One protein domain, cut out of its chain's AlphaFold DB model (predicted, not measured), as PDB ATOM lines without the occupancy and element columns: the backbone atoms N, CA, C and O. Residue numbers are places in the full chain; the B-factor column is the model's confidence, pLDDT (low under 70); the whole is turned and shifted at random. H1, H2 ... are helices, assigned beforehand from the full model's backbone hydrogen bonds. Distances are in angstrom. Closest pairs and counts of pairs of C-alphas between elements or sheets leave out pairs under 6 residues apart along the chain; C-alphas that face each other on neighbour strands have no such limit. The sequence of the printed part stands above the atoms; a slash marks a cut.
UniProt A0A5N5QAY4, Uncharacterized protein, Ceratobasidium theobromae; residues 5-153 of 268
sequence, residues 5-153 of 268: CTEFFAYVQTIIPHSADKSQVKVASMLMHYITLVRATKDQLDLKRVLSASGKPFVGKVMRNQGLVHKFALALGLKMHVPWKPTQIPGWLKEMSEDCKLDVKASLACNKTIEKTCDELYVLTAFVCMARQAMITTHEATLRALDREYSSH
ATOM      1  N   CYS A   5      17.365  19.401 118.740       53.75
ATOM      2  CA  CYS A   5      17.624  18.756 117.463       53.75
ATOM      3  C   CYS A   5      16.979  17.364 117.396       53.75
ATOM      4  O   CYS A   5      16.373  17.021 116.390       53.75
ATOM      5  N   THR A   6      17.058  16.557 118.455       58.62
ATOM      6  CA  THR A   6      16.522  15.188 118.486       58.62
ATOM      7  C   THR A   6      15.008  15.151 118.302       58.62
ATOM      8  O   THR A   6      14.533  14.284 117.582       58.62
ATOM      9  N   GLU A   7      14.254  16.090 118.877       59.06
ATOM     10  CA  GLU A   7      12.797  16.171 118.684       59.06
ATOM     11  C   GLU A   7      12.423  16.568 117.254       59.06
ATOM     12  O   GLU A   7      11.543  15.954 116.656       59.06
ATOM     13  N   PHE A   8      13.130  17.539 116.669       62.03
ATOM     14  CA  PHE A   8      12.922  17.918 115.272       62.03
ATOM     15  C   PHE A   8      13.316  16.786 114.320       62.03
ATOM     16  O   PHE A   8      12.570  16.458 113.404       62.03
ATOM     17  N   PHE A   9      14.462  16.139 114.546       63.09
ATOM     18  CA  PHE A   9      14.876  14.971 113.773       63.09
ATOM     19  C   PHE A   9      13.915  13.802 113.965       63.09
ATOM     20  O   PHE A   9      13.664  13.104 112.994       63.09
ATOM     21  N   ALA A  10      13.353  13.603 115.159       64.12
ATOM     22  CA  ALA A  10      12.330  12.595 115.406       64.12
ATOM     23  C   ALA A  10      11.039  12.927 114.650       64.12
ATOM     24  O   ALA A  10      10.501  12.048 113.996       64.12
ATOM     25  N   TYR A  11      10.587  14.183 114.645       62.81
ATOM     26  CA  TYR A  11       9.437  14.619 113.846       62.81
ATOM     27  C   TYR A  11       9.686  14.468 112.338       62.81
ATOM     28  O   TYR A  11       8.867  13.950 111.582       62.81
ATOM     29  N   VAL A  12      10.870  14.866 111.879       60.88
ATOM     30  CA  VAL A  12      11.283  14.642 110.500       60.88
ATOM     31  C   VAL A  12      11.326  13.134 110.219       60.88
ATOM     32  O   VAL A  12      10.810  12.711 109.202       60.88
ATOM     33  N   GLN A  13      11.801  12.293 111.136       60.72
ATOM     34  CA  GLN A  13      11.757  10.828 111.021       60.72
ATOM     35  C   GLN A  13      10.343  10.226 111.132       60.72
ATOM     36  O   GLN A  13      10.132   9.124 110.637       60.72
ATOM     37  N   THR A  14       9.361  10.898 111.743       62.38
ATOM     38  CA  THR A  14       7.969  10.416 111.769       62.38
ATOM     39  C   THR A  14       7.236  10.731 110.470       62.38
ATOM     40  O   THR A  14       6.439   9.909 110.027       62.38
ATOM     41  N   ILE A  15       7.542  11.855 109.809       54.06
ATOM     42  CA  ILE A  15       7.095  12.115 108.426       54.06
ATOM     43  C   ILE A  15       7.865  11.241 107.420       54.06
ATOM     44  O   ILE A  15       7.356  10.915 106.348       54.06
ATOM     45  N   ILE A  16       9.101  10.864 107.756       55.00
ATOM     46  CA  ILE A  16      10.021  10.095 106.911       55.00
ATOM     47  C   ILE A  16      10.160   8.663 107.462       55.00
ATOM     48  O   ILE A  16      11.135   8.365 108.160       55.00
ATOM     49  N   PRO A  17       9.240   7.727 107.158       45.22
ATOM     50  CA  PRO A  17       9.358   6.367 107.665       45.22
ATOM     51  C   PRO A  17      10.595   5.664 107.068       45.22
ATOM     52  O   PRO A  17      10.665   5.374 105.876       45.22
ATOM     53  N   HIS A  18      11.568   5.418 107.950       43.38
ATOM     54  CA  HIS A  18      12.764   4.568 107.851       43.38
ATOM     55  C   HIS A  18      13.741   4.769 106.675       43.38
ATOM     56  O   HIS A  18      13.589   4.273 105.564       43.38
ATOM     57  N   SER A  19      14.896   5.359 106.971       44.00
ATOM     58  CA  SER A  19      16.138   4.639 107.325       44.00
ATOM     59  C   SER A  19      17.208   5.694 107.593       44.00
ATOM     60  O   SER A  19      17.188   6.741 106.965       44.00
ATOM     61  N   ALA A  20      18.146   5.459 108.510       51.22
ATOM     62  CA  ALA A  20      19.258   6.370 108.810       51.22
ATOM     63  C   ALA A  20      20.272   6.490 107.641       51.22
ATOM     64  O   ALA A  20      21.478   6.313 107.810       51.22
ATOM     65  N   ASP A  21      19.781   6.744 106.431       60.06
ATOM     66  CA  ASP A  21      20.544   7.037 105.239       60.06
ATOM     67  C   ASP A  21      21.069   8.476 105.335       60.06
ATOM     68  O   ASP A  21      20.374   9.422 105.721       60.06
ATOM     69  N   LYS A  22      22.330   8.654 104.943       63.81
ATOM     70  CA  LYS A  22      23.026   9.947 104.894       63.81
ATOM     71  C   LYS A  22      22.253  10.981 104.074       63.81
ATOM     72  O   LYS A  22      22.444  12.179 104.261       63.81
ATOM     73  N   SER A  23      21.428  10.528 103.136       64.38
ATOM     74  CA  SER A  23      20.559  11.360 102.309       64.38
ATOM     75  C   SER A  23      19.419  12.015 103.114       64.38
ATOM     76  O   SER A  23      19.159  13.204 102.939       64.38
ATOM     77  N   GLN A  24      18.818  11.309 104.078       64.31
ATOM     78  CA  GLN A  24      17.751  11.844 104.934       64.31
ATOM     79  C   GLN A  24      18.279  12.887 105.916       64.31
ATOM     80  O   GLN A  24      17.689  13.955 106.062       64.31
ATOM     81  N   VAL A  25      19.448  12.630 106.513       66.94
ATOM     82  CA  VAL A  25      20.132  13.597 107.390       66.94
ATOM     83  C   VAL A  25      20.413  14.908 106.649       66.94
ATOM     84  O   VAL A  25      20.268  15.984 107.223       66.94
ATOM     85  N   LYS A  26      20.754  14.840 105.354       71.56
ATOM     86  CA  LYS A  26      20.949  16.036 104.521       71.56
ATOM     87  C   LYS A  26      19.655  16.820 104.330       71.56
ATOM     88  O   LYS A  26      19.680  18.030 104.511       71.56
ATOM     89  N   VAL A  27      18.542  16.163 103.996       71.62
ATOM     90  CA  VAL A  27      17.251  16.855 103.816       71.62
ATOM     91  C   VAL A  27      16.772  17.464 105.133       71.62
ATOM     92  O   VAL A  27      16.381  18.625 105.156       71.62
ATOM     93  N   ALA A  28      16.887  16.736 106.241       71.81
ATOM     94  CA  ALA A  28      16.560  17.238 107.571       71.81
ATOM     95  C   ALA A  28      17.422  18.452 107.969       71.81
ATOM     96  O   ALA A  28      16.899  19.460 108.433       71.81
ATOM     97  N   SER A  29      18.733  18.402 107.711       72.25
ATOM     98  CA  SER A  29      19.641  19.539 107.914       72.25
ATOM     99  C   SER A  29      19.268  20.742 107.041       72.25
ATOM    100  O   SER A  29      19.296  21.878 107.510       72.25
ATOM    101  N   MET A  30      18.867  20.507 105.788       77.75
ATOM    102  CA  MET A  30      18.376  21.559 104.899       77.75
ATOM    103  C   MET A  30      17.075  22.185 105.407       77.75
ATOM    104  O   MET A  30      16.940  23.406 105.341       77.75
ATOM    105  N   LEU A  31      16.146  21.376 105.924       79.88
ATOM    106  CA  LEU A  31      14.910  21.854 106.541       79.88
ATOM    107  C   LEU A  31      15.212  22.708 107.773       79.88
ATOM    108  O   LEU A  31      14.702  23.819 107.854       79.88
ATOM    109  N   MET A  32      16.088  22.252 108.678       76.94
ATOM    110  CA  MET A  32      16.495  23.052 109.842       76.94
ATOM    111  C   MET A  32      17.091  24.390 109.417       76.94
ATOM    112  O   MET A  32      16.648  25.431 109.886       76.94
ATOM    113  N   HIS A  33      18.043  24.376 108.480       75.75
ATOM    114  CA  HIS A  33      18.677  25.599 107.993       75.75
ATOM    115  C   HIS A  33      17.652  26.587 107.424       75.75
ATOM    116  O   HIS A  33      17.678  27.771 107.752       75.75
ATOM    117  N   TYR A  34      16.723  26.096 106.607       78.00
ATOM    118  CA  TYR A  34      15.659  26.916 106.048       78.00
ATOM    119  C   TYR A  34      14.737  27.491 107.136       78.00
ATOM    120  O   TYR A  34      14.483  28.692 107.143       78.00
ATOM    121  N   ILE A  35      14.275  26.659 108.074       79.38
ATOM    122  CA  ILE A  35      13.383  27.068 109.171       79.38
ATOM    123  C   ILE A  35      14.039  28.150 110.020       79.38
ATOM    124  O   ILE A  35      13.419  29.171 110.307       79.38
ATOM    125  N   THR A  36      15.308  27.967 110.378       74.06
ATOM    126  CA  THR A  36      16.027  28.957 111.173       74.06
ATOM    127  C   THR A  36      16.174  30.280 110.433       74.06
ATOM    128  O   THR A  36      15.979  31.331 111.034       74.06
ATOM    129  N   LEU A  37      16.452  30.264 109.125       72.12
ATOM    130  CA  LEU A  37      16.506  31.494 108.331       72.12
ATOM    131  C   LEU A  37      15.147  32.210 108.287       72.12
ATOM    132  O   LEU A  37      15.084  33.427 108.472       72.12
ATOM    133  N   VAL A  38      14.056  31.467 108.087       74.88
ATOM    134  CA  VAL A  38      12.689  32.013 108.093       74.88
ATOM    135  C   VAL A  38      12.354  32.653 109.442       74.88
ATOM    136  O   VAL A  38      11.880  33.788 109.491       74.88
ATOM    137  N   ARG A  39      12.681  31.980 110.550       74.56
ATOM    138  CA  ARG A  39      12.393  32.478 111.902       74.56
ATOM    139  C   ARG A  39      13.286  33.649 112.309       74.56
ATOM    140  O   ARG A  39      12.777  34.634 112.841       74.56
ATOM    141  N   ALA A  40      14.577  33.618 111.972       68.94
ATOM    142  CA  ALA A  40      15.520  34.712 112.236       68.94
ATOM    143  C   ALA A  40      15.101  36.036 111.579       68.94
ATOM    144  O   ALA A  40      15.472  37.117 112.032       68.94
ATOM    145  N   THR A  41      14.295  35.961 110.526       66.94
ATOM    146  CA  THR A  41      13.806  37.122 109.776       66.94
ATOM    147  C   THR A  41      12.321  37.392 109.982       66.94
ATOM    148  O   THR A  41      11.751  38.222 109.277       66.94
ATOM    149  N   LYS A  42      11.697  36.743 110.975       66.25
ATOM    150  CA  LYS A  42      10.299  36.959 111.379       66.25
ATOM    151  C   LYS A  42       9.317  36.874 110.206       66.25
ATOM    152  O   LYS A  42       8.478  37.757 110.049       66.25
ATOM    153  N   ASP A  43       9.484  35.879 109.334       60.97
ATOM    154  CA  ASP A  43       8.673  35.690 108.118       60.97
ATOM    155  C   ASP A  43       8.714  36.849 107.098       60.97
ATOM    156  O   ASP A  43       8.078  36.780 106.038       60.97
ATOM    157  N   GLN A  44       9.530  37.881 107.350       53.19
ATOM    158  CA  GLN A  44       9.865  38.924 106.375       53.19
ATOM    159  C   GLN A  44      10.868  38.427 105.335       53.19
ATOM    160  O   GLN A  44      11.216  39.151 104.401       53.19
ATOM    161  N   LEU A  45      11.325  37.182 105.478       53.72
ATOM    162  CA  LEU A  45      12.097  36.493 104.470       53.72
ATOM    163  C   LEU A  45      11.306  36.439 103.162       53.72
ATOM    164  O   LEU A  45      10.331  35.698 103.001       53.72
ATOM    165  N   ASP A  46      11.774  37.217 102.197       54.22
ATOM    166  CA  ASP A  46      11.525  36.906 100.807       54.22
ATOM    167  C   ASP A  46      12.242  35.582 100.521       54.22
ATOM    168  O   ASP A  46      13.470  35.482 100.619       54.22
ATOM    169  N   LEU A  47      11.477  34.532 100.233       55.22
ATOM    170  CA  LEU A  47      12.044  33.216  99.978       55.22
ATOM    171  C   LEU A  47      12.975  33.229  98.777       55.22
ATOM    172  O   LEU A  47      14.000  32.545  98.776       55.22
ATOM    173  N   LYS A  48      12.683  34.117  97.823       51.38
ATOM    174  CA  LYS A  48      13.583  34.491  96.745       51.38
ATOM    175  C   LYS A  48      14.915  34.958  97.306       51.38
ATOM    176  O   LYS A  48      15.927  34.436  96.860       51.38
ATOM    177  N   ARG A  49      14.961  35.851  98.304       51.16
ATOM    178  CA  ARG A  49      16.207  36.296  98.955       51.16
ATOM    179  C   ARG A  49      16.913  35.208  99.738       51.16
ATOM    180  O   ARG A  49      18.122  35.267  99.761       51.16
ATOM    181  N   VAL A  50      16.263  34.209 100.330       52.25
ATOM    182  CA  VAL A  50      17.009  33.147 101.045       52.25
ATOM    183  C   VAL A  50      17.479  32.020 100.157       52.25
ATOM    184  O   VAL A  50      18.623  31.580 100.290       52.25
ATOM    185  N   LEU A  51      16.670  31.621  99.184       51.75
ATOM    186  CA  LEU A  51      17.105  30.707  98.137       51.75
ATOM    187  C   LEU A  51      18.171  31.361  97.235       51.75
ATOM    188  O   LEU A  51      19.036  30.656  96.726       51.75
ATOM    189  N   SER A  52      18.171  32.696  97.085       44.31
ATOM    190  CA  SER A  52      19.208  33.435  96.337       44.31
ATOM    191  C   SER A  52      20.390  33.941  97.173       44.31
ATOM    192  O   SER A  52      21.496  33.963  96.642       44.31
ATOM    193  N   ALA A  53      20.236  34.275  98.460       37.53
ATOM    194  CA  ALA A  53      21.340  34.676  99.352       37.53
ATOM    195  C   ALA A  53      22.148  33.471  99.831       37.53
ATOM    196  O   ALA A  53      23.360  33.573  99.985       37.53
ATOM    197  N   SER A  54      21.519  32.297  99.972       43.47
ATOM    198  CA  SER A  54      22.263  31.029 100.044       43.47
ATOM    199  C   SER A  54      22.776  30.561  98.668       43.47
ATOM    200  O   SER A  54      23.487  29.556  98.572       43.47
ATOM    201  N   GLY A  55      22.456  31.325  97.612       45.19
ATOM    202  CA  GLY A  55      22.854  31.154  96.220       45.19
ATOM    203  C   GLY A  55      22.243  29.939  95.511       45.19
ATOM    204  O   GLY A  55      21.622  29.059  96.108       45.19
ATOM    205  N   LYS A  56      22.603  29.800  94.224       53.28
ATOM    206  CA  LYS A  56      22.493  28.548  93.439       53.28
ATOM    207  C   LYS A  56      22.883  27.265  94.213       53.28
ATOM    208  O   LYS A  56      22.314  26.219  93.888       53.28
ATOM    209  N   PRO A  57      23.794  27.275  95.215       64.31
ATOM    210  CA  PRO A  57      24.082  26.089  96.010       64.31
ATOM    211  C   PRO A  57      22.872  25.501  96.731       64.31
ATOM    212  O   PRO A  57      22.783  24.280  96.780       64.31
ATOM    213  N   PHE A  58      21.960  26.297  97.301       72.69
ATOM    214  CA  PHE A  58      20.875  25.729  98.110       72.69
ATOM    215  C   PHE A  58      19.765  25.137  97.252       72.69
ATOM    216  O   PHE A  58      19.446  23.964  97.428       72.69
ATOM    217  N   VAL A  59      19.264  25.878  96.257       76.81
ATOM    218  CA  VAL A  59      18.326  25.334  95.258       76.81
ATOM    219  C   VAL A  59      18.926  24.089  94.603       76.81
ATOM    220  O   VAL A  59      18.304  23.031  94.591       76.81
ATOM    221  N   GLY A  60      20.194  24.151  94.181       75.88
ATOM    222  CA  GLY A  60      20.904  22.994  93.636       75.88
ATOM    223  C   GLY A  60      21.014  21.818  94.617       75.88
ATOM    224  O   GLY A  60      20.936  20.666  94.196       75.88
ATOM    225  N   LYS A  61      21.163  22.067  95.924       77.12
ATOM    226  CA  LYS A  61      21.141  21.020  96.960       77.12
ATOM    227  C   LYS A  61      19.748  20.407  97.108       77.12
ATOM    228  O   LYS A  61      19.676  19.186  97.237       77.12
ATOM    229  N   VAL A  62      18.671  21.198  97.061       83.25
ATOM    230  CA  VAL A  62      17.295  20.672  97.133       83.25
ATOM    231  C   VAL A  62      17.044  19.793  95.910       83.25
ATOM    232  O   VAL A  62      16.698  18.624  96.061       83.25
ATOM    233  N   MET A  63      17.361  20.298  94.713       84.88
ATOM    234  CA  MET A  63      17.182  19.572  93.452       84.88
ATOM    235  C   MET A  63      18.014  18.282  93.382       84.88
ATOM    236  O   MET A  63      17.529  17.256  92.917       84.88
ATOM    237  N   ARG A  64      19.241  18.260  93.925       82.88
ATOM    238  CA  ARG A  64      20.044  17.020  94.036       82.88
ATOM    239  C   ARG A  64      19.410  15.959  94.938       82.88
ATOM    240  O   ARG A  64      19.749  14.787  94.807       82.88
ATOM    241  N   ASN A  65      18.515  16.355  95.842       80.00
ATOM    242  CA  ASN A  65      17.773  15.464  96.732       80.00
ATOM    243  C   ASN A  65      16.282  15.364  96.349       80.00
ATOM    244  O   ASN A  65      15.481  14.891  97.156       80.00
ATOM    245  N   GLN A  66      15.905  15.751  95.121       85.19
ATOM    246  CA  GLN A  66      14.513  15.783  94.651       85.19
ATOM    247  C   GLN A  66      13.754  14.469  94.868       85.19
ATOM    248  O   GLN A  66      12.596  14.489  95.261       85.19
ATOM    249  N   GLY A  67      14.412  13.314  94.704       80.81
ATOM    250  CA  GLY A  67      13.767  12.013  94.900       80.81
ATOM    251  C   GLY A  67      13.289  11.775  96.335       80.81
ATOM    252  O   GLY A  67      12.275  11.115  96.539       80.81
ATOM    253  N   LEU A  68      13.983  12.327  97.336       78.25
ATOM    254  CA  LEU A  68      13.522  12.292  98.727       78.25
ATOM    255  C   LEU A  68      12.420  13.315  98.969       78.25
ATOM    256  O   LEU A  68      11.408  12.982  99.573       78.25
ATOM    257  N   VAL A  69      12.591  14.529  98.444       81.94
ATOM    258  CA  VAL A  69      11.583  15.590  98.543       81.94
ATOM    259  C   VAL A  69      10.247  15.131  97.948       81.94
ATOM    260  O   VAL A  69       9.218  15.313  98.585       81.94
ATOM    261  N   HIS A  70      10.256  14.439  96.804       81.12
ATOM    262  CA  HIS A  70       9.065  13.826  96.204       81.12
ATOM    263  C   HIS A  70       8.422  12.781  97.114       81.12
ATOM    264  O   HIS A  70       7.212  12.799  97.314       81.12
ATOM    265  N   LYS A  71       9.216  11.867  97.684       77.81
ATOM    266  CA  LYS A  71       8.689  10.847  98.603       77.81
ATOM    267  C   LYS A  71       7.982  11.485  99.796       77.81
ATOM    268  O   LYS A  71       6.935  11.001 100.209       77.81
ATOM    269  N   PHE A  72       8.522  12.582 100.316       74.56
ATOM    270  CA  PHE A  72       7.913  13.297 101.434       74.56
ATOM    271  C   PHE A  72       6.712  14.127 101.019       74.56
ATOM    272  O   PHE A  72       5.732  14.158 101.751       74.56
ATOM    273  N   ALA A  73       6.739  14.728  99.832       75.38
ATOM    274  CA  ALA A  73       5.571  15.386  99.267       75.38
ATOM    275  C   ALA A  73       4.383  14.415  99.200       75.38
ATOM    276  O   ALA A  73       3.291  14.732  99.666       75.38
ATOM    277  N   LEU A  74       4.626  13.197  98.709       76.38
ATOM    278  CA  LEU A  74       3.629  12.129  98.676       76.38
ATOM    279  C   LEU A  74       3.170  11.722 100.083       76.38
ATOM    280  O   LEU A  74       1.971  11.569 100.301       76.38
ATOM    281  N   ALA A  75       4.094  11.585 101.039       71.50
ATOM    282  CA  ALA A  75       3.768  11.254 102.430       71.50
ATOM    283  C   ALA A  75       2.924  12.340 103.122       71.50
ATOM    284  O   ALA A  75       2.044  12.022 103.914       71.50
ATOM    285  N   LEU A  76       3.138  13.613 102.775       68.94
ATOM    286  CA  LEU A  76       2.323  14.745 103.222       68.94
ATOM    287  C   LEU A  76       0.967  14.840 102.509       68.94
ATOM    288  O   LEU A  76       0.207  15.773 102.757       68.94
ATOM    289  N   GLY A  77       0.657  13.908 101.607       70.56
ATOM    290  CA  GLY A  77      -0.583  13.935 100.843       70.56
ATOM    291  C   GLY A  77      -0.640  15.062  99.813       70.56
ATOM    292  O   GLY A  77      -1.734  15.388  99.349       70.56
ATOM    293  N   LEU A  78       0.504  15.638  99.414       71.81
ATOM    294  CA  LEU A  78       0.571  16.579  98.296       71.81
ATOM    295  C   LEU A  78       0.276  15.811  96.998       71.81
ATOM    296  O   LEU A  78       1.172  15.314  96.313       71.81
ATOM    297  N   LYS A  79      -1.017  15.673  96.677       58.41
ATOM    298  CA  LYS A  79      -1.501  15.105  95.416       58.41
ATOM    299  C   LYS A  79      -1.208  16.089  94.300       58.41
ATOM    300  O   LYS A  79      -1.960  17.023  94.051       58.41
ATOM    301  N   MET A  80      -0.096  15.857  93.633       59.91
ATOM    302  CA  MET A  80       0.406  16.738  92.597       59.91
ATOM    303  C   MET A  80       0.854  15.886  91.424       59.91
ATOM    304  O   MET A  80       1.988  15.423  91.353       59.91
ATOM    305  N   HIS A  81      -0.080  15.635  90.512       64.62
ATOM    306  CA  HIS A  81       0.244  15.045  89.224       64.62
ATOM    307  C   HIS A  81       0.619  16.178  88.274       64.62
ATOM    308  O   HIS A  81      -0.246  16.894  87.770       64.62
ATOM    309  N   VAL A  82       1.918  16.349  88.038       66.81
ATOM    310  CA  VAL A  82       2.368  17.118  86.877       66.81
ATOM    311  C   VAL A  82       2.033  16.279  85.637       66.81
ATOM    312  O   VAL A  82       2.364  15.089  85.611       66.81
ATOM    313  N   PRO A  83       1.340  16.842  84.631       69.69
ATOM    314  CA  PRO A  83       1.072  16.136  83.385       69.69
ATOM    315  C   PRO A  83       2.369  15.611  82.767       69.69
ATOM    316  O   PRO A  83       3.390  16.295  82.799       69.69
ATOM    317  N   TRP A  84       2.335  14.419  82.171       68.62
ATOM    318  CA  TRP A  84       3.483  13.903  81.428       68.62
ATOM    319  C   TRP A  84       3.803  14.837  80.254       68.62
ATOM    320  O   TRP A  84       2.936  15.068  79.412       68.62
ATOM    321  N   LYS A  85       5.039  15.359  80.197       77.44
ATOM    322  CA  LYS A  85       5.488  16.385  79.233       77.44
ATOM    323  C   LYS A  85       4.579  17.624  79.219       77.44
ATOM    324  O   LYS A  85       3.866  17.863  78.241       77.44
ATOM    325  N   PRO A  86       4.599  18.433  80.289       82.00
ATOM    326  CA  PRO A  86       3.758  19.615  80.364       82.00
ATOM    327  C   PRO A  86       4.177  20.633  79.292       82.00
ATOM    328  O   PRO A  86       5.351  20.983  79.169       82.00
ATOM    329  N   THR A  87       3.208  21.121  78.519       86.88
ATOM    330  CA  THR A  87       3.404  22.210  77.543       86.88
ATOM    331  C   THR A  87       3.345  23.589  78.196       86.88
ATOM    332  O   THR A  87       3.884  24.553  77.662       86.88
ATOM    333  N   GLN A  88       2.734  23.672  79.378       89.88
ATOM    334  CA  GLN A  88       2.658  24.862  80.219       89.88
ATOM    335  C   GLN A  88       2.720  24.471  81.697       89.88
ATOM    336  O   GLN A  88       2.411  23.335  82.057       89.88
ATOM    337  N   ILE A  89       3.080  25.425  82.556       87.56
ATOM    338  CA  ILE A  89       3.050  25.232  84.008       87.56
ATOM    339  C   ILE A  89       1.580  25.082  84.440       87.56
ATOM    340  O   ILE A  89       0.782  25.977  84.146       87.56
ATOM    341  N   PRO A  90       1.192  23.984  85.116       88.81
ATOM    342  CA  PRO A  90      -0.172  23.816  85.608       88.81
ATOM    343  C   PRO A  90      -0.586  24.958  86.544       88.81
ATOM    344  O   PRO A  90       0.208  25.388  87.379       88.81
ATOM    345  N   GLY A  91      -1.840  25.416  86.443       88.88
ATOM    346  CA  GLY A  91      -2.351  26.537  87.246       88.88
ATOM    347  C   GLY A  91      -2.186  26.321  88.752       88.88
ATOM    348  O   GLY A  91      -1.655  27.191  89.431       88.88
ATOM    349  N   TRP A  92      -2.511  25.118  89.238       87.00
ATOM    350  CA  TRP A  92      -2.331  24.744  90.646       87.00
ATOM    351  C   TRP A  92      -0.866  24.827  91.099       87.00
ATOM    352  O   TRP A  92      -0.581  25.237  92.220       87.00
ATOM    353  N   LEU A  93       0.086  24.450  90.233       88.12
ATOM    354  CA  LEU A  93       1.509  24.469  90.574       88.12
ATOM    355  C   LEU A  93       2.011  25.904  90.637       88.12
ATOM    356  O   LEU A  93       2.807  26.242  91.509       88.12
ATOM    357  N   LYS A  94       1.533  26.744  89.718       89.81
ATOM    358  CA  LYS A  94       1.824  28.172  89.707       89.81
ATOM    359  C   LYS A  94       1.304  28.845  90.980       89.81
ATOM    360  O   LYS A  94       2.095  29.487  91.659       89.81
ATOM    361  N   GLU A  95       0.037  28.631  91.326       88.88
ATOM    362  CA  GLU A  95      -0.601  29.182  92.531       88.88
ATOM    363  C   GLU A  95       0.138  28.751  93.805       88.88
ATOM    364  O   GLU A  95       0.583  29.586  94.585       88.88
ATOM    365  N   MET A  96       0.410  27.453  93.966       87.00
ATOM    366  CA  MET A  96       1.125  26.966  95.151       87.00
ATOM    367  C   MET A  96       2.583  27.424  95.220       87.00
ATOM    368  O   MET A  96       3.115  27.644  96.311       87.00
ATOM    369  N   SER A  97       3.241  27.586  94.069       87.12
ATOM    370  CA  SER A  97       4.582  28.172  94.014       87.12
ATOM    371  C   SER A  97       4.556  29.628  94.476       87.12
ATOM    372  O   SER A  97       5.426  30.044  95.241       87.12
ATOM    373  N   GLU A  98       3.547  30.393  94.059       87.00
ATOM    374  CA  GLU A  98       3.338  31.786  94.462       87.00
ATOM    375  C   GLU A  98       3.028  31.897  95.968       87.00
ATOM    376  O   GLU A  98       3.668  32.698  96.654       87.00
ATOM    377  N   ASP A  99       2.190  31.017  96.527       85.12
ATOM    378  CA  ASP A  99       1.935  30.911  97.977       85.12
ATOM    379  C   ASP A  99       3.196  30.567  98.781       85.12
ATOM    380  O   ASP A  99       3.386  30.978  99.938       85.12
ATOM    381  N   CYS A 100       4.095  29.802  98.164       82.44
ATOM    382  CA  CYS A 100       5.417  29.494  98.695       82.44
ATOM    383  C   CYS A 100       6.443  30.610  98.443       82.44
ATOM    384  O   CYS A 100       7.599  30.452  98.831       82.44
ATOM    385  N   LYS A 101       6.041  31.746  97.858       81.88
ATOM    386  CA  LYS A 101       6.904  32.879  97.484       81.88
ATOM    387  C   LYS A 101       8.055  32.472  96.544       81.88
ATOM    388  O   LYS A 101       9.160  33.013  96.631       81.88
ATOM    389  N   LEU A 102       7.825  31.501  95.661       82.69
ATOM    390  CA  LEU A 102       8.775  31.086  94.627       82.69
ATOM    391  C   LEU A 102       8.592  31.930  93.361       82.69
ATOM    392  O   LEU A 102       7.477  32.188  92.913       82.69
ATOM    393  N   ASP A 103       9.703  32.339  92.749       83.06
ATOM    394  CA  ASP A 103       9.678  33.151  91.532       83.06
ATOM    395  C   ASP A 103       9.518  32.264  90.287       83.06
ATOM    396  O   ASP A 103      10.492  31.820  89.671       83.06
ATOM    397  N   VAL A 104       8.260  32.016  89.916       84.75
ATOM    398  CA  VAL A 104       7.874  31.216  88.740       84.75
ATOM    399  C   VAL A 104       8.509  31.761  87.456       84.75
ATOM    400  O   VAL A 104       8.968  30.990  86.612       84.75
ATOM    401  N   LYS A 105       8.584  33.091  87.310       85.19
ATOM    402  CA  LYS A 105       9.162  33.738  86.123       85.19
ATOM    403  C   LYS A 105      10.675  33.547  86.069       85.19
ATOM    404  O   LYS A 105      11.207  33.246  85.003       85.19
ATOM    405  N   ALA A 106      11.362  33.682  87.202       81.00
ATOM    406  CA  ALA A 106      12.798  33.434  87.274       81.00
ATOM    407  C   ALA A 106      13.135  31.962  87.002       81.00
ATOM    408  O   ALA A 106      14.085  31.690  86.270       81.00
ATOM    409  N   SER A 107      12.342  31.021  87.528       82.31
ATOM    410  CA  SER A 107      12.529  29.591  87.254       82.31
ATOM    411  C   SER A 107      12.331  29.274  85.767       82.31
ATOM    412  O   SER A 107      13.150  28.577  85.167       82.31
ATOM    413  N   LEU A 108      11.318  29.874  85.128       84.25
ATOM    414  CA  LEU A 108      11.093  29.755  83.686       84.25
ATOM    415  C   LEU A 108      12.259  30.322  82.863       84.25
ATOM    416  O   LEU A 108      12.676  29.695  81.896       84.25
ATOM    417  N   ALA A 109      12.810  31.471  83.258       80.94
ATOM    418  CA  ALA A 109      13.945  32.087  82.571       80.94
ATOM    419  C   ALA A 109      15.251  31.284  82.724       80.94
ATOM    420  O   ALA A 109      16.112  31.325  81.846       80.94
ATOM    421  N   CYS A 110      15.414  30.557  83.834       78.44
ATOM    422  CA  CYS A 110      16.614  29.763  84.109       78.44
ATOM    423  C   CYS A 110      16.598  28.380  83.439       78.44
ATOM    424  O   CYS A 110      17.662  27.793  83.218       78.44
ATOM    425  N   ASN A 111      15.417  27.849  83.120       83.06
ATOM    426  CA  ASN A 111      15.247  26.502  82.593       83.06
ATOM    427  C   ASN A 111      15.016  26.488  81.082       83.06
ATOM    428  O   ASN A 111      14.288  27.294  80.519       83.06
ATOM    429  N   LYS A 112      15.617  25.501  80.410       85.38
ATOM    430  CA  LYS A 112      15.528  25.354  78.945       85.38
ATOM    431  C   LYS A 112      14.182  24.801  78.457       85.38
ATOM    432  O   LYS A 112      13.924  24.817  77.260       85.38
ATOM    433  N   THR A 113      13.372  24.235  79.350       90.31
ATOM    434  CA  THR A 113      12.160  23.472  79.011       90.31
ATOM    435  C   THR A 113      11.113  23.630  80.106       90.31
ATOM    436  O   THR A 113      11.480  23.592  81.281       90.31
ATOM    437  N   ILE A 114       9.830  23.674  79.733       89.31
ATOM    438  CA  ILE A 114       8.701  23.739  80.677       89.31
ATOM    439  C   ILE A 114       8.689  22.560  81.653       89.31
ATOM    440  O   ILE A 114       8.403  22.759  82.828       89.31
ATOM    441  N   GLU A 115       9.054  21.362  81.196       88.81
ATOM    442  CA  GLU A 115       9.158  20.162  82.038       88.81
ATOM    443  C   GLU A 115      10.094  20.384  83.232       88.81
ATOM    444  O   GLU A 115       9.662  20.303  84.376       88.81
ATOM    445  N   LYS A 116      11.338  20.809  82.974       86.69
ATOM    446  CA  LYS A 116      12.303  21.141  84.035       86.69
ATOM    447  C   LYS A 116      11.827  22.255  84.962       86.69
ATOM    448  O   LYS A 116      12.084  22.185  86.157       86.69
ATOM    449  N   THR A 117      11.142  23.264  84.425       89.44
ATOM    450  CA  THR A 117      10.550  24.324  85.250       89.44
ATOM    451  C   THR A 117       9.479  23.755  86.180       89.44
ATOM    452  O   THR A 117       9.447  24.101  87.355       89.44
ATOM    453  N   CYS A 118       8.619  22.864  85.683       89.00
ATOM    454  CA  CYS A 118       7.600  22.213  86.504       89.00
ATOM    455  C   CYS A 118       8.231  21.326  87.582       89.00
ATOM    456  O   CYS A 118       7.797  21.391  88.727       89.00
ATOM    457  N   ASP A 119       9.272  20.559  87.246       87.12
ATOM    458  CA  ASP A 119      10.002  19.733  88.214       87.12
ATOM    459  C   ASP A 119      10.651  20.589  89.310       87.12
ATOM    460  O   ASP A 119      10.507  20.300  90.497       87.12
ATOM    461  N   GLU A 120      11.336  21.673  88.931       88.38
ATOM    462  CA  GLU A 120      11.964  22.594  89.880       88.38
ATOM    463  C   GLU A 120      10.934  23.232  90.813       88.38
ATOM    464  O   GLU A 120      11.089  23.180  92.036       88.38
ATOM    465  N   LEU A 121       9.866  23.799  90.250       88.75
ATOM    466  CA  LEU A 121       8.805  24.429  91.030       88.75
ATOM    467  C   LEU A 121       8.119  23.428  91.953       88.75
ATOM    468  O   LEU A 121       7.861  23.753  93.110       88.75
ATOM    469  N   TYR A 122       7.872  22.205  91.488       89.31
ATOM    470  CA  TYR A 122       7.253  21.164  92.300       89.31
ATOM    471  C   TYR A 122       8.139  20.773  93.486       89.31
ATOM    472  O   TYR A 122       7.688  20.804  94.633       89.31
ATOM    473  N   VAL A 123       9.415  20.475  93.233       88.44
ATOM    474  CA  VAL A 123      10.377  20.091  94.274       88.44
ATOM    475  C   VAL A 123      10.547  21.208  95.301       88.44
ATOM    476  O   VAL A 123      10.518  20.951  96.506       88.44
ATOM    477  N   LEU A 124      10.713  22.454  94.856       87.94
ATOM    478  CA  LEU A 124      10.883  23.587  95.763       87.94
ATOM    479  C   LEU A 124       9.609  23.869  96.564       87.94
ATOM    480  O   LEU A 124       9.700  24.070  97.773       87.94
ATOM    481  N   THR A 125       8.435  23.817  95.933       88.19
ATOM    482  CA  THR A 125       7.141  23.993  96.615       88.19
ATOM    483  C   THR A 125       6.964  22.929  97.692       88.19
ATOM    484  O   THR A 125       6.725  23.256  98.852       88.19
ATOM    485  N   ALA A 126       7.188  21.657  97.354       87.19
ATOM    486  CA  ALA A 126       7.122  20.560  98.312       87.19
ATOM    487  C   ALA A 126       8.098  20.745  99.484       87.19
ATOM    488  O   ALA A 126       7.734  20.514 100.638       87.19
ATOM    489  N   PHE A 127       9.326  21.195  99.209       87.25
ATOM    490  CA  PHE A 127      10.312  21.487 100.247       87.25
ATOM    491  C   PHE A 127       9.842  22.577 101.216       87.25
ATOM    492  O   PHE A 127       9.957  22.422 102.433       87.25
ATOM    493  N   VAL A 128       9.265  23.655 100.691       86.19
ATOM    494  CA  VAL A 128       8.727  24.754 101.500       86.19
ATOM    495  C   VAL A 128       7.523  24.305 102.318       86.19
ATOM    496  O   VAL A 128       7.457  24.609 103.510       86.19
ATOM    497  N   CYS A 129       6.604  23.543 101.724       84.31
ATOM    498  CA  CYS A 129       5.460  22.970 102.428       84.31
ATOM    499  C   CYS A 129       5.907  22.068 103.586       84.31
ATOM    500  O   CYS A 129       5.397  22.216 104.693       84.31
ATOM    501  N   MET A 130       6.907  21.203 103.370       83.44
ATOM    502  CA  MET A 130       7.500  20.394 104.441       83.44
ATOM    503  C   MET A 130       8.045  21.257 105.573       83.44
ATOM    504  O   MET A 130       7.776  20.984 106.740       83.44
ATOM    505  N   ALA A 131       8.810  22.297 105.241       82.88
ATOM    506  CA  ALA A 131       9.389  23.176 106.244       82.88
ATOM    507  C   ALA A 131       8.315  23.920 107.046       82.88
ATOM    508  O   ALA A 131       8.406  23.980 108.269       82.88
ATOM    509  N   ARG A 132       7.276  24.441 106.381       82.19
ATOM    510  CA  ARG A 132       6.128  25.081 107.044       82.19
ATOM    511  C   ARG A 132       5.408  24.112 107.968       82.19
ATOM    512  O   ARG A 132       5.184  24.443 109.127       82.19
ATOM    513  N   GLN A 133       5.117  22.908 107.485       79.50
ATOM    514  CA  GLN A 133       4.475  21.886 108.296       79.50
ATOM    515  C   GLN A 133       5.329  21.543 109.517       79.50
ATOM    516  O   GLN A 133       4.806  21.474 110.621       79.50
ATOM    517  N   ALA A 134       6.644  21.396 109.341       78.50
ATOM    518  CA  ALA A 134       7.561  21.138 110.439       78.50
ATOM    519  C   ALA A 134       7.635  22.284 111.449       78.50
ATOM    520  O   ALA A 134       7.728  22.020 112.642       78.50
ATOM    521  N   MET A 135       7.545  23.542 111.016       79.31
ATOM    522  CA  MET A 135       7.435  24.672 111.944       79.31
ATOM    523  C   MET A 135       6.137  24.626 112.751       79.31
ATOM    524  O   MET A 135       6.178  24.836 113.955       79.31
ATOM    525  N   ILE A 136       5.003  24.328 112.114       79.38
ATOM    526  CA  ILE A 136       3.690  24.306 112.779       79.38
ATOM    527  C   ILE A 136       3.614  23.207 113.844       79.38
ATOM    528  O   ILE A 136       3.043  23.407 114.912       79.38
ATOM    529  N   THR A 137       4.167  22.033 113.555       74.38
ATOM    530  CA  THR A 137       4.069  20.859 114.433       74.38
ATOM    531  C   THR A 137       5.175  20.777 115.478       74.38
ATOM    532  O   THR A 137       5.038  20.032 116.446       74.38
ATOM    533  N   THR A 138       6.288  21.488 115.284       76.56
ATOM    534  CA  THR A 138       7.383  21.509 116.256       76.56
ATOM    535  C   THR A 138       7.037  22.475 117.380       76.56
ATOM    536  O   THR A 138       6.638  23.611 117.146       76.56
ATOM    537  N   HIS A 139       7.225  22.035 118.622       75.56
ATOM    538  CA  HIS A 139       6.964  22.872 119.784       75.56
ATOM    539  C   HIS A 139       7.838  24.143 119.770       75.56
ATOM    540  O   HIS A 139       9.038  24.094 119.494       75.56
ATOM    541  N   GLU A 140       7.255  25.292 120.119       76.50
ATOM    542  CA  GLU A 140       7.927  26.601 120.050       76.50
ATOM    543  C   GLU A 140       9.218  26.652 120.888       76.50
ATOM    544  O   GLU A 140      10.194  27.288 120.489       76.50
ATOM    545  N   ALA A 141       9.285  25.944 122.023       71.50
ATOM    546  CA  ALA A 141      10.522  25.865 122.808       71.50
ATOM    547  C   ALA A 141      11.657  25.158 122.046       71.50
ATOM    548  O   ALA A 141      12.811  25.581 122.125       71.50
ATOM    549  N   THR A 142      11.324  24.124 121.274       69.81
ATOM    550  CA  THR A 142      12.255  23.362 120.438       69.81
ATOM    551  C   THR A 142      12.751  24.230 119.285       69.81
ATOM    552  O   THR A 142      13.953  24.295 119.034       69.81
ATOM    553  N   LEU A 143      11.855  24.996 118.655       71.94
ATOM    554  CA  LEU A 143      12.230  25.962 117.626       71.94
ATOM    555  C   LEU A 143      13.133  27.082 118.185       71.94
ATOM    556  O   LEU A 143      14.170  27.391 117.602       71.94
ATOM    557  N   ARG A 144      12.820  27.656 119.354       72.12
ATOM    558  CA  ARG A 144      13.687  28.658 120.014       72.12
ATOM    559  C   ARG A 144      15.059  28.108 120.389       72.12
ATOM    560  O   ARG A 144      16.041  28.845 120.363       72.12
ATOM    561  N   ALA A 145      15.134  26.841 120.781       69.06
ATOM    562  CA  ALA A 145      16.407  26.190 121.056       69.06
ATOM    563  C   ALA A 145      17.237  26.027 119.770       69.06
ATOM    564  O   ALA A 145      18.429  26.335 119.797       69.06
ATOM    565  N   LEU A 146      16.605  25.677 118.641       67.81
ATOM    566  CA  LEU A 146      17.252  25.682 117.321       67.81
ATOM    567  C   LEU A 146      17.794  27.071 116.947       67.81
ATOM    568  O   LEU A 146      18.926  27.173 116.478       67.81
ATOM    569  N   ASP A 147      17.042  28.150 117.197       67.31
ATOM    570  CA  ASP A 147      17.524  29.513 116.918       67.31
ATOM    571  C   ASP A 147      18.766  29.869 117.737       67.31
ATOM    572  O   ASP A 147      19.683  30.506 117.219       67.31
ATOM    573  N   ARG A 148      18.803  29.485 119.020       66.12
ATOM    574  CA  ARG A 148      19.943  29.756 119.913       66.12
ATOM    575  C   ARG A 148      21.181  28.987 119.475       66.12
ATOM    576  O   ARG A 148      22.262  29.568 119.410       66.12
ATOM    577  N   GLU A 149      21.008  27.706 119.160       63.25
ATOM    578  CA  GLU A 149      22.086  26.839 118.684       63.25
ATOM    579  C   GLU A 149      22.662  27.388 117.373       63.25
ATOM    580  O   GLU A 149      23.865  27.600 117.261       63.25
ATOM    581  N   TYR A 150      21.807  27.779 116.430       59.06
ATOM    582  CA  TYR A 150      22.246  28.377 115.172       59.06
ATOM    583  C   TYR A 150      22.879  29.769 115.337       59.06
ATOM    584  O   TYR A 150      23.898  30.058 114.715       59.06
ATOM    585  N   SER A 151      22.325  30.625 116.200       50.09
ATOM    586  CA  SER A 151      22.852  31.973 116.464       50.09
ATOM    587  C   SER A 151      24.259  31.933 117.066       50.09
ATOM    588  O   SER A 151      25.081  32.793 116.753       50.09
ATOM    589  N   SER A 152      24.580  30.900 117.853       46.84
ATOM    590  CA  SER A 152      25.943  30.657 118.348       46.84
ATOM    591  C   SER A 152      26.960  30.361 117.229       46.84
ATOM    592  O   SER A 152      28.162  30.545 117.412       46.84
ATOM    593  N   HIS A 153      26.481  29.974 116.042       41.84
ATOM    594  CA  HIS A 153      27.281  29.679 114.852       41.84
ATOM    595  C   HIS A 153      27.315  30.823 113.820       41.84
ATOM    596  O   HIS A 153      28.013  30.706 112.818       41.84
TER     597      HIS A 153
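AT A GLANCE: This is residues 5 to 153 of the 268 residues of an uncharacterized protein of Ceratobasidium theobromae (UniProt A0A5N5QAY4). One long helix, H8, runs through the middle along the longest axis, and shorter helices pack on it crosswise: H7 on its residues 114 to 121, H6, H4 and H5 around its middle, and H2 across its later part, residues 127 to 135. H9 and H1 pack together near the end of H8 that holds Thr 137, and H3 touches no helix but is near H2 and H4, its closest C-alphas to them being those of Val 50 to Leu 37 of H2, 7.5 A, and Leu 51 to Val 59 of H4, 6.2 A. The printed part has 149 residues with nine named helices, H1 to H9 in order, and no named strand: all helix. It is compact, with a radius of gyration of the C-alphas of 15.3 A and spans of 45 by 33 by 24 A.

IN THESE COORDINATES: H1, residues 5 to 15, begins at C-alpha 5 (17.624, 18.756, 117.463) and is 15.4 A long. H2, residues 22 to 40, measures 26.9 A. H3 is residues 47 to 53, H4 56 to 64 and H5 66 to 75. H6 is residues 91 to 99 and H7 104 to 110. H8, residues 114 to 137, runs 34.2 A from C-alpha 114 (8.701, 23.739, 80.677). H9, residues 140 to 151, is 16.3 A long and ends at C-alpha 151 (22.852, 31.973, 116.464).

HOW THE PARTS SIT: H8 is the hub, touching six helices, and the helix packing is mostly crossed, with no touching pair at a shallow tilt. H1 only just touches H8, with 3 pairs of C-alphas within 8 A and Ala 134 alone on H8; the closest C-alphas are Val 12 and Ala 134, 7.5 A. H1 touches H9 at Cys 5 and Leu 146, 6.9 A. H2 touches H8 at Leu 31 and Ala 131, 5.7 A, only just about perpendicular at 71 degrees. H2 touches H9 at Thr 36 and Asp 147, 6.0 A. H3 touches no helix but is near H2 and H4. H4 touches H8 at Met 63 and Val 123, 6.9 A, about perpendicular at 89 degrees. H5 touches H8 at Ala 73 and Ala 126, 5.5 A, a steep tilt of 54 degrees, the same way. H6 touches H8 at Ser 97 and Thr 125, 5.5 A. H7 touches H8 at Leu 108 and Thr 117, 5.7 A, opposite ways. H1 and H7 are apart. In each of the nine helices, every O i to N i+4 pair is within hydrogen-bond range.

THE WHOLE: The C-alphas farthest apart, Thr 87 and Ser 152, are 47.4 A apart. The printed part has no cut. The link from H5 to H6, residues 76 to 90, is long. Mean pLDDT of the printed part is 72.6; 56 residues are under 70, among them 5 to 25, 40 to 57 and 145 to 153.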